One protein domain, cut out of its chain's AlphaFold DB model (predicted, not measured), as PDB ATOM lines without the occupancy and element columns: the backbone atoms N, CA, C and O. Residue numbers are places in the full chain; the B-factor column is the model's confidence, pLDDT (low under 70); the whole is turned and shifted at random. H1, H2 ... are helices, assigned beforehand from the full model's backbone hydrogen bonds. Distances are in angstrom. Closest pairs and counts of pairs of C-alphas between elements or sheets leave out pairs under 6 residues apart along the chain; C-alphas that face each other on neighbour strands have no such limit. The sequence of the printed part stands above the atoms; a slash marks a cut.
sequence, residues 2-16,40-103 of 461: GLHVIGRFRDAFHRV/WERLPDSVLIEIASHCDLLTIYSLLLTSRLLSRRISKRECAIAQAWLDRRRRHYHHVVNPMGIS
ATOM      1  N   GLY A   2     299.015 434.050 176.735       34.00
ATOM      2  CA  GLY A   2     298.440 434.290 175.391       34.00
ATOM      3  C   GLY A   2     297.889 435.702 175.118       34.00
ATOM      4  O   GLY A   2     298.133 436.258 174.051       34.00
ATOM      5  N   LEU A   3     297.233 436.340 176.097       36.41
ATOM      6  CA  LEU A   3     296.620 437.673 175.931       36.41
ATOM      7  C   LEU A   3     297.635 438.775 175.581       36.41
ATOM      8  O   LEU A   3     297.345 439.675 174.794       36.41
ATOM      9  N   HIS A   4     298.856 438.676 176.112       36.44
ATOM     10  CA  HIS A   4     299.909 439.665 175.876       36.44
ATOM     11  C   HIS A   4     300.520 439.553 174.465       36.44
ATOM     12  O   HIS A   4     300.990 440.549 173.913       36.44
ATOM     13  N   VAL A   5     300.498 438.358 173.864       45.84
ATOM     14  CA  VAL A   5     300.951 438.110 172.484       45.84
ATOM     15  C   VAL A   5     299.887 438.571 171.485       45.84
ATOM     16  O   VAL A   5     300.215 439.230 170.500       45.84
ATOM     17  N   ILE A   6     298.611 438.319 171.785       49.47
ATOM     18  CA  ILE A   6     297.470 438.732 170.954       49.47
ATOM     19  C   ILE A   6     297.314 440.261 170.947       49.47
ATOM     20  O   ILE A   6     297.132 440.856 169.884       49.47
ATOM     21  N   GLY A   7     297.486 440.922 172.100       44.78
ATOM     22  CA  GLY A   7     297.518 442.387 172.184       44.78
ATOM     23  C   GLY A   7     298.638 442.996 171.335       44.78
ATOM     24  O   GLY A   7     298.399 443.915 170.554       44.78
ATOM     25  N   ARG A   8     299.845 442.412 171.384       49.00
ATOM     26  CA  ARG A   8     300.975 442.847 170.544       49.00
ATOM     27  C   ARG A   8     300.722 442.629 169.052       49.00
ATOM     28  O   ARG A   8     301.130 443.479 168.263       49.00
ATOM     29  N   PHE A   9     300.052 441.542 168.665       54.31
ATOM     30  CA  PHE A   9     299.681 441.278 167.272       54.31
ATOM     31  C   PHE A   9     298.660 442.298 166.754       54.31
ATOM     32  O   PHE A   9     298.871 442.888 165.695       54.31
ATOM     33  N   ARG A  10     297.609 442.589 167.534       51.62
ATOM     34  CA  ARG A  10     296.607 443.618 167.213       51.62
ATOM     35  C   ARG A  10     297.252 444.996 167.042       51.62
ATOM     36  O   ARG A  10     297.028 445.670 166.037       51.62
ATOM     37  N   ASP A  11     298.122 445.384 167.971       51.94
ATOM     38  CA  ASP A  11     298.812 446.673 167.911       51.94
ATOM     39  C   ASP A  11     299.835 446.726 166.765       51.94
ATOM     40  O   ASP A  11     300.049 447.776 166.160       51.94
ATOM     41  N   ALA A  12     300.493 445.609 166.440       54.84
ATOM     42  CA  ALA A  12     301.377 445.506 165.280       54.84
ATOM     43  C   ALA A  12     300.593 445.635 163.964       54.84
ATOM     44  O   ALA A  12     301.006 446.388 163.084       54.84
ATOM     45  N   PHE A  13     299.432 444.991 163.853       56.09
ATOM     46  CA  PHE A  13     298.587 445.054 162.663       56.09
ATOM     47  C   PHE A  13     297.999 446.457 162.442       56.09
ATOM     48  O   PHE A  13     298.080 446.996 161.336       56.09
ATOM     49  N   HIS A  14     297.505 447.121 163.495       51.31
ATOM     50  CA  HIS A  14     297.050 448.514 163.394       51.31
ATOM     51  C   HIS A  14     298.190 449.487 163.064       51.31
ATOM     52  O   HIS A  14     297.979 450.433 162.300       51.31
ATOM     53  N   ARG A  15     299.410 449.244 163.563       52.97
ATOM     54  CA  ARG A  15     300.603 450.011 163.168       52.97
ATOM     55  C   ARG A  15     300.928 449.815 161.685       52.97
ATOM     56  O   ARG A  15     301.100 450.803 160.980       52.97
ATOM     57  N   VAL A  16     300.904 448.588 161.169       51.50
ATOM     58  CA  VAL A  16     301.129 448.313 159.735       51.50
ATOM     59  C   VAL A  16     300.058 448.976 158.857       51.50
ATOM     60  O   VAL A  16     300.395 449.588 157.844       51.50
ATOM     61  N   TRP A  40     301.120 430.534 159.380       80.81
ATOM     62  CA  TRP A  40     299.694 430.244 159.235       80.81
ATOM     63  C   TRP A  40     299.365 428.795 158.902       80.81
ATOM     64  O   TRP A  40     298.219 428.403 159.060       80.81
ATOM     65  N   GLU A  41     300.314 427.999 158.431       82.00
ATOM     66  CA  GLU A  41     300.145 426.569 158.174       82.00
ATOM     67  C   GLU A  41     300.383 425.754 159.444       82.00
ATOM     68  O   GLU A  41     299.644 424.820 159.739       82.00
ATOM     69  N   ARG A  42     301.361 426.175 160.253       85.12
ATOM     70  CA  ARG A  42     301.742 425.514 161.509       85.12
ATOM     71  C   ARG A  42     300.807 425.822 162.681       85.12
ATOM     72  O   ARG A  42     300.860 425.136 163.697       85.12
ATOM     73  N   LEU A  43     299.996 426.874 162.574       87.75
ATOM     74  CA  LEU A  43     299.112 427.314 163.650       87.75
ATOM     75  C   LEU A  43     297.972 426.298 163.878       87.75
ATOM     76  O   LEU A  43     297.299 425.953 162.907       87.75
ATOM     77  N   PRO A  44     297.689 425.841 165.111       92.75
ATOM     78  CA  PRO A  44     296.515 425.013 165.389       92.75
ATOM     79  C   PRO A  44     295.200 425.748 165.091       92.75
ATOM     80  O   PRO A  44     295.108 426.961 165.289       92.75
ATOM     81  N   ASP A  45     294.168 425.016 164.659       89.31
ATOM     82  CA  ASP A  45     292.847 425.592 164.346       89.31
ATOM     83  C   ASP A  45     292.232 426.336 165.540       89.31
ATOM     84  O   ASP A  45     291.691 427.423 165.367       89.31
ATOM     85  N   SER A  46     292.373 425.804 166.758       91.00
ATOM     86  CA  SER A  46     291.872 426.445 167.983       91.00
ATOM     87  C   SER A  46     292.497 427.820 168.230       91.00
ATOM     88  O   SER A  46     291.809 428.757 168.624       91.00
ATOM     89  N   VAL A  47     293.794 427.970 167.947       90.50
ATOM     90  CA  VAL A  47     294.506 429.246 168.098       90.50
ATOM     91  C   VAL A  47     294.132 430.210 166.974       90.50
ATOM     92  O   VAL A  47     294.006 431.406 167.222       90.50
ATOM     93  N   LEU A  48     293.917 429.712 165.752       91.06
ATOM     94  CA  LEU A  48     293.415 430.533 164.650       91.06
ATOM     95  C   LEU A  48     292.026 431.100 164.968       91.06
ATOM     96  O   LEU A  48     291.811 432.293 164.765       91.06
ATOM     97  N   ILE A  49     291.121 430.265 165.490       91.44
ATOM     98  CA  ILE A  49     289.776 430.672 165.912       91.44
ATOM     99  C   ILE A  49     289.864 431.747 166.993       91.44
ATOM    100  O   ILE A  49     289.224 432.788 166.871       91.44
ATOM    101  N   GLU A  50     290.712 431.540 168.001       90.62
ATOM    102  CA  GLU A  50     290.900 432.513 169.075       90.62
ATOM    103  C   GLU A  50     291.488 433.834 168.561       90.62
ATOM    104  O   GLU A  50     291.016 434.902 168.926       90.62
ATOM    105  N   ILE A  51     292.481 433.810 167.669       89.19
ATOM    106  CA  ILE A  51     293.029 435.045 167.085       89.19
ATOM    107  C   ILE A  51     291.963 435.767 166.253       89.19
ATOM    108  O   ILE A  51     291.801 436.979 166.389       89.19
ATOM    109  N   ALA A  52     291.228 435.041 165.411       90.06
ATOM    110  CA  ALA A  52     290.205 435.620 164.546       90.06
ATOM    111  C   ALA A  52     289.021 436.188 165.347       90.06
ATOM    112  O   ALA A  52     288.536 437.267 165.015       90.06
ATOM    113  N   SER A  53     288.622 435.553 166.455       89.56
ATOM    114  CA  SER A  53     287.581 436.063 167.364       89.56
ATOM    115  C   SER A  53     287.981 437.368 168.074       89.56
ATOM    116  O   SER A  53     287.144 438.051 168.668       89.56
ATOM    117  N   HIS A  54     289.263 437.753 168.014       86.12
ATOM    118  CA  HIS A  54     289.757 439.038 168.512       86.12
ATOM    119  C   HIS A  54     289.738 440.169 167.486       86.12
ATOM    120  O   HIS A  54     289.954 441.327 167.859       86.12
ATOM    121  N   CYS A  55     289.475 439.853 166.225       87.38
ATOM    122  CA  CYS A  55     289.403 440.816 165.142       87.38
ATOM    123  C   CYS A  55     287.973 441.352 164.962       87.38
ATOM    124  O   CYS A  55     286.988 440.682 165.271       87.38
ATOM    125  N   ASP A  56     287.853 442.576 164.443       84.75
ATOM    126  CA  ASP A  56     286.593 443.037 163.857       84.75
ATOM    127  C   ASP A  56     286.376 442.369 162.487       84.75
ATOM    128  O   ASP A  56     287.317 441.864 161.864       84.75
ATOM    129  N   LEU A  57     285.131 442.369 161.998       85.75
ATOM    130  CA  LEU A  57     284.791 441.755 160.710       85.75
ATOM    131  C   LEU A  57     285.629 442.340 159.566       85.75
ATOM    132  O   LEU A  57     286.121 441.602 158.717       85.75
ATOM    133  N   LEU A  58     285.882 443.654 159.580       86.50
ATOM    134  CA  LEU A  58     286.711 444.316 158.570       86.50
ATOM    135  C   LEU A  58     288.150 443.774 158.542       86.50
ATOM    136  O   LEU A  58     288.736 443.607 157.467       86.50
ATOM    137  N   THR A  59     288.741 443.500 159.705       89.12
ATOM    138  CA  THR A  59     290.068 442.884 159.793       89.12
ATOM    139  C   THR A  59     290.027 441.438 159.325       89.12
ATOM    140  O   THR A  59     290.926 441.044 158.589       89.12
ATOM    141  N   ILE A  60     288.986 440.669 159.657       87.88
ATOM    142  CA  ILE A  60     288.816 439.300 159.145       87.88
ATOM    143  C   ILE A  60     288.751 439.310 157.612       87.88
ATOM    144  O   ILE A  60     289.523 438.598 156.970       87.88
ATOM    145  N   TYR A  61     287.942 440.187 157.009       87.12
ATOM    146  CA  TYR A  61     287.899 440.354 155.552       87.12
ATOM    147  C   TYR A  61     289.257 440.756 154.973       87.12
ATOM    148  O   TYR A  61     289.688 440.214 153.960       87.12
ATOM    149  N   SER A  62     289.987 441.646 155.645       89.38
ATOM    150  CA  SER A  62     291.343 442.012 155.225       89.38
ATOM    151  C   SER A  62     292.296 440.810 155.265       89.38
ATOM    152  O   SER A  62     293.097 440.643 154.349       89.38
ATOM    153  N   LEU A  63     292.201 439.954 156.290       86.56
ATOM    154  CA  LEU A  63     293.011 438.739 156.439       86.56
ATOM    155  C   LEU A  63     292.705 437.710 155.348       86.56
ATOM    156  O   LEU A  63     293.644 437.139 154.786       86.56
ATOM    157  N   LEU A  64     291.430 437.528 154.992       87.19
ATOM    158  CA  LEU A  64     291.006 436.668 153.880       87.19
ATOM    159  C   LEU A  64     291.688 437.058 152.557       87.19
ATOM    160  O   LEU A  64     291.995 436.191 151.743       87.19
ATOM    161  N   LEU A  65     291.999 438.342 152.363       88.94
ATOM    162  CA  LEU A  65     292.652 438.851 151.152       88.94
ATOM    163  C   LEU A  65     294.187 438.713 151.158       88.94
ATOM    164  O   LEU A  65     294.821 438.938 150.130       88.94
ATOM    165  N   THR A  66     294.809 438.346 152.284       87.19
ATOM    166  CA  THR A  66     296.283 438.292 152.393       87.19
ATOM    167  C   THR A  66     296.904 437.030 151.795       87.19
ATOM    168  O   THR A  66     297.986 437.100 151.213       87.19
ATOM    169  N   SER A  67     296.263 435.864 151.944       86.88
ATOM    170  CA  SER A  67     296.771 434.599 151.399       86.88
ATOM    171  C   SER A  67     295.661 433.575 151.153       86.88
ATOM    172  O   SER A  67     294.708 433.471 151.924       86.88
ATOM    173  N   ARG A  68     295.823 432.749 150.106       88.81
ATOM    174  CA  ARG A  68     294.879 431.662 149.775       88.81
ATOM    175  C   ARG A  68     294.781 430.609 150.881       88.81
ATOM    176  O   ARG A  68     293.705 430.068 151.106       88.81
ATOM    177  N   LEU A  69     295.894 430.320 151.560       88.44
ATOM    178  CA  LEU A  69     295.919 429.371 152.674       88.44
ATOM    179  C   LEU A  69     295.064 429.881 153.836       88.44
ATOM    180  O   LEU A  69     294.186 429.164 154.307       88.44
ATOM    181  N   LEU A  70     295.291 431.126 154.265       87.75
ATOM    182  CA  LEU A  70     294.540 431.726 155.364       87.75
ATOM    183  C   LEU A  70     293.061 431.883 155.002       87.75
ATOM    184  O   LEU A  70     292.213 431.555 155.822       87.75
ATOM    185  N   SER A  71     292.758 432.283 153.763       89.50
ATOM    186  CA  SER A  71     291.388 432.319 153.240       89.50
ATOM    187  C   SER A  71     290.689 430.968 153.386       89.50
ATOM    188  O   SER A  71     289.661 430.889 154.047       89.50
ATOM    189  N   ARG A  72     291.291 429.881 152.884       90.00
ATOM    190  CA  ARG A  72     290.720 428.528 153.009       90.00
ATOM    191  C   ARG A  72     290.531 428.104 154.463       90.00
ATOM    192  O   ARG A  72     289.514 427.499 154.789       90.00
ATOM    193  N   ARG A  73     291.504 428.396 155.335       91.62
ATOM    194  CA  ARG A  73     291.430 428.022 156.754       91.62
ATOM    195  C   ARG A  73     290.348 428.792 157.503       91.62
ATOM    196  O   ARG A  73     289.615 428.176 158.267       91.62
ATOM    197  N   ILE A  74     290.239 430.099 157.275       91.19
ATOM    198  CA  ILE A  74     289.208 430.939 157.892       91.19
ATOM    199  C   ILE A  74     287.827 430.533 157.372       91.19
ATOM    200  O   ILE A  74     286.955 430.268 158.189       91.19
ATOM    201  N   SER A  75     287.639 430.387 156.055       89.19
ATOM    202  CA  SER A  75     286.348 429.971 155.482       89.19
ATOM    203  C   SER A  75     285.907 428.590 155.979       89.19
ATOM    204  O   SER A  75     284.755 428.406 156.341       89.19
ATOM    205  N   LYS A  76     286.824 427.621 156.107       89.88
ATOM    206  CA  LYS A  76     286.500 426.291 156.665       89.88
ATOM    207  C   LYS A  76     286.089 426.333 158.147       89.88
ATOM    208  O   LYS A  76     285.514 425.371 158.654       89.88
ATOM    209  N   ARG A  77     286.445 427.395 158.870       89.94
ATOM    210  CA  ARG A  77     286.201 427.556 160.313       89.94
ATOM    211  C   ARG A  77     285.289 428.739 160.619       89.94
ATOM    212  O   ARG A  77     285.241 429.164 161.767       89.94
ATOM    213  N   GLU A  78     284.568 429.240 159.621       89.38
ATOM    214  CA  GLU A  78     283.730 430.431 159.726       89.38
ATOM    215  C   GLU A  78     282.756 430.343 160.903       89.38
ATOM    216  O   GLU A  78     282.793 431.213 161.772       89.38
ATOM    217  N   CYS A  79     282.005 429.243 161.021       87.75
ATOM    218  CA  CYS A  79     281.034 429.077 162.104       87.75
ATOM    219  C   CYS A  79     281.672 429.098 163.491       87.75
ATOM    220  O   CYS A  79     281.206 429.804 164.382       87.75
ATOM    221  N   ALA A  80     282.794 428.397 163.664       88.19
ATOM    222  CA  ALA A  80     283.506 428.370 164.938       88.19
ATOM    223  C   ALA A  80     284.107 429.741 165.298       88.19
ATOM    224  O   ALA A  80     284.118 430.122 166.466       88.19
ATOM    225  N   ILE A  81     284.587 430.499 164.304       90.75
ATOM    226  CA  ILE A  81     285.088 431.865 164.501       90.75
ATOM    227  C   ILE A  81     283.938 432.795 164.893       90.75
ATOM    228  O   ILE A  81     284.082 433.561 165.847       90.75
ATOM    229  N   ALA A  82     282.810 432.723 164.187       89.38
ATOM    230  CA  ALA A  82     281.652 433.572 164.428       89.38
ATOM    231  C   ALA A  82     281.031 433.324 165.813       89.38
ATOM    232  O   ALA A  82     280.773 434.273 166.555       89.38
ATOM    233  N   GLN A  83     280.889 432.056 166.208       88.25
ATOM    234  CA  GLN A  83     280.464 431.662 167.555       88.25
ATOM    235  C   GLN A  83     281.429 432.176 168.627       88.25
ATOM    236  O   GLN A  83     281.020 432.890 169.540       88.25
ATOM    237  N   ALA A  84     282.732 431.898 168.481       88.38
ATOM    238  CA  ALA A  84     283.739 432.330 169.449       88.38
ATOM    239  C   ALA A  84     283.787 433.859 169.605       88.38
ATOM    240  O   ALA A  84     284.057 434.368 170.697       88.38
ATOM    241  N   TRP A  85     283.518 434.598 168.527       87.56
ATOM    242  CA  TRP A  85     283.430 436.055 168.537       87.56
ATOM    243  C   TRP A  85     282.253 436.562 169.386       87.56
ATOM    244  O   TRP A  85     282.448 437.463 170.209       87.56
ATOM    245  N   LEU A  86     281.064 435.959 169.256       86.06
ATOM    246  CA  LEU A  86     279.887 436.297 170.071       86.06
ATOM    247  C   LEU A  86     280.070 435.887 171.536       86.06
ATOM    248  O   LEU A  86     279.899 436.716 172.432       86.06
ATOM    249  N   ASP A  87     280.508 434.654 171.791       84.75
ATOM    250  CA  ASP A  87     280.729 434.132 173.146       84.75
ATOM    251  C   ASP A  87     281.743 434.964 173.925       84.75
ATOM    252  O   ASP A  87     281.653 435.143 175.142       84.75
ATOM    253  N   ARG A  88     282.756 435.484 173.233       81.50
ATOM    254  CA  ARG A  88     283.743 436.369 173.842       81.50
ATOM    255  C   ARG A  88     283.130 437.693 174.285       81.50
ATOM    256  O   ARG A  88     283.480 438.180 175.358       81.50
ATOM    257  N   ARG A  89     282.216 438.259 173.501       77.88
ATOM    258  CA  ARG A  89     281.501 439.490 173.867       77.88
ATOM    259  C   ARG A  89     280.530 439.250 175.015       77.88
ATOM    260  O   ARG A  89     280.539 440.027 175.964       77.88
ATOM    261  N   ARG A  90     279.837 438.108 175.017       76.31
ATOM    262  CA  ARG A  90     278.970 437.678 176.127       76.31
ATOM    263  C   ARG A  90     279.757 437.506 177.430       76.31
ATOM    264  O   ARG A  90     279.359 438.008 178.476       76.31
ATOM    265  N   ARG A  91     280.949 436.901 177.376       71.62
ATOM    266  CA  ARG A  91     281.855 436.794 178.540       71.62
ATOM    267  C   ARG A  91     282.387 438.145 179.019       71.62
ATOM    268  O   ARG A  91     282.514 438.349 180.224       71.62
ATOM    269  N   HIS A  92     282.698 439.063 178.103       65.12
ATOM    270  CA  HIS A  92     283.134 440.411 178.470       65.12
ATOM    271  C   HIS A  92     282.016 441.195 179.173       65.12
ATOM    272  O   HIS A  92     282.306 441.957 180.095       65.12
ATOM    273  N   TYR A  93     280.755 440.972 178.793       57.22
ATOM    274  CA  TYR A  93     279.593 441.559 179.457       57.22
ATOM    275  C   TYR A  93     279.465 441.078 180.911       57.22
ATOM    276  O   TYR A  93     279.414 441.888 181.833       57.22
ATOM    277  N   HIS A  94     279.543 439.764 181.150       54.22
ATOM    278  CA  HIS A  94     279.431 439.201 182.505       54.22
ATOM    279  C   HIS A  94     280.576 439.589 183.458       54.22
ATOM    280  O   HIS A  94     280.385 439.578 184.672       54.22
ATOM    281  N   HIS A  95     281.763 439.932 182.946       50.97
ATOM    282  CA  HIS A  95     282.926 440.270 183.779       50.97
ATOM    283  C   HIS A  95     283.011 441.771 184.141       50.97
ATOM    284  O   HIS A  95     283.777 442.147 185.029       50.97
ATOM    285  N   VAL A  96     282.237 442.640 183.479       52.25
ATOM    286  CA  VAL A  96     282.216 444.096 183.714       52.25
ATOM    287  C   VAL A  96     280.857 444.498 184.291       52.25
ATOM    288  O   VAL A  96     280.140 445.327 183.748       52.25
ATOM    289  N   VAL A  97     280.486 443.917 185.432       45.34
ATOM    290  CA  VAL A  97     279.374 444.444 186.236       45.34
ATOM    291  C   VAL A  97     279.885 445.678 186.981       45.34
ATOM    292  O   VAL A  97     280.274 445.616 188.143       45.34
ATOM    293  N   ASN A  98     279.943 446.808 186.278       37.34
ATOM    294  CA  ASN A  98     279.999 448.126 186.897       37.34
ATOM    295  C   ASN A  98     278.844 448.965 186.312       37.34
ATOM    296  O   ASN A  98     278.899 449.286 185.121       37.34
ATOM    297  N   PRO A  99     277.805 449.324 187.093       44.53
ATOM    298  CA  PRO A  99     276.577 449.960 186.590       44.53
ATOM    299  C   PRO A  99     276.750 451.357 185.966       44.53
ATOM    300  O   PRO A  99     275.773 451.956 185.534       44.53
ATOM    301  N   MET A 100     277.968 451.907 185.941       40.06
ATOM    302  CA  MET A 100     278.235 453.315 185.620       40.06
ATOM    303  C   MET A 100     279.140 453.533 184.394       40.06
ATOM    304  O   MET A 100     279.608 454.651 184.191       40.06
ATOM    305  N   GLY A 101     279.442 452.503 183.588       42.53
ATOM    306  CA  GLY A 101     280.537 452.608 182.607       42.53
ATOM    307  C   GLY A 101     280.365 451.967 181.232       42.53
ATOM    308  O   GLY A 101     281.286 452.092 180.428       42.53
ATOM    309  N   ILE A 102     279.253 451.294 180.927       45.19
ATOM    310  CA  ILE A 102     279.074 450.666 179.610       45.19
ATOM    311  C   ILE A 102     278.113 451.519 178.791       45.19
ATOM    312  O   ILE A 102     276.962 451.724 179.171       45.19
ATOM    313  N   SER A 103     278.617 452.036 177.668       50.25
ATOM    314  CA  SER A 103     277.781 452.676 176.658       50.25
ATOM    315  C   SER A 103     276.746 451.649 176.182       50.25
ATOM    316  O   SER A 103     277.154 450.565 175.754       50.25
TER     317      SER A 103
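This is residues 2 to 16 and 40 to 103 of the 461 residues of an uncharacterized protein of Aspergillus taichungensis (UniProt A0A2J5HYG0). A short helix, H2, lies in the middle of a loose chain of helices: H3, H4 and the near part of the long helix H5 follow one another round it, while H1 lies off to one side and comes near H2 at one place. H5 runs on away from this group as an arm, and residues 94 to 101, of which 94 to 95 belong to H5, stick out beyond it. The printed part has 79 residues with five named helices, H1 to H5 in chain order, and no named strand; the class is all helix. It is only just loose, close to compact, with a radius of gyration of the C-alphas of 14.1 A, and elongated, spanning 45 by 29 by 22 A.

H1, residues 2 to 16, is close to but not clearly touching H2, residues 45 to 52; the closest C-alphas, of Ile 6 and Ile 51, are 6.9 A apart, and the two run the same way at a steep tilt of 51 degrees. H2 is also close to but not clearly touching H3, residues 57 to 64, with the closest C-alphas, of Ala 52 and Ile 60, 6.7 A apart. H3 and H4, residues 68 to 76, touch only at the corner by their link; their closest C-alphas, of Leu 64 and Ser 71, are 4.4 A apart, and they run opposite ways at a steep tilt of 50 degrees. H4 and H2 are about perpendicular, at 83 degrees. H5, residues 78 to 95, touches H2 with residues 80 to 85 alone; the closest C-alphas, of Ile 49 and Ile 81, are 5.0 A apart, at a steep tilt of 62 degrees. H4 and H5 are close but not clearly touching, at a steep tilt of 68 degrees, only just short of about perpendicular. H1 is apart from H3, H4 and H5, and H3 is apart from H5. In H1, H2, H3, H4 and H5 every O i to N i+4 pair is within hydrogen-bond range.

H1 begins at C-alpha 2, (298.440, 434.290, 175.391), and is 21.2 A long. H2 is 10.4 A long, H3 10.5 A and H4 12.1 A. H5 begins at C-alpha 78, (283.730, 430.431, 159.726), and ends 26.0 A away at C-alpha 95, (282.926, 440.270, 183.779).

The two C-alphas farthest apart, of Arg 68 and Met 100, are 45.1 A apart. Residues 17 to 39 are not printed, and C-alphas 16 and 40 are 18.1 A apart across this cut. The links H2 to H3, H3 to H4 and H4 to H5 are tight. The mean pLDDT of the printed part is 74.1; residues 2 to 16 and 92 to 103 are under 70.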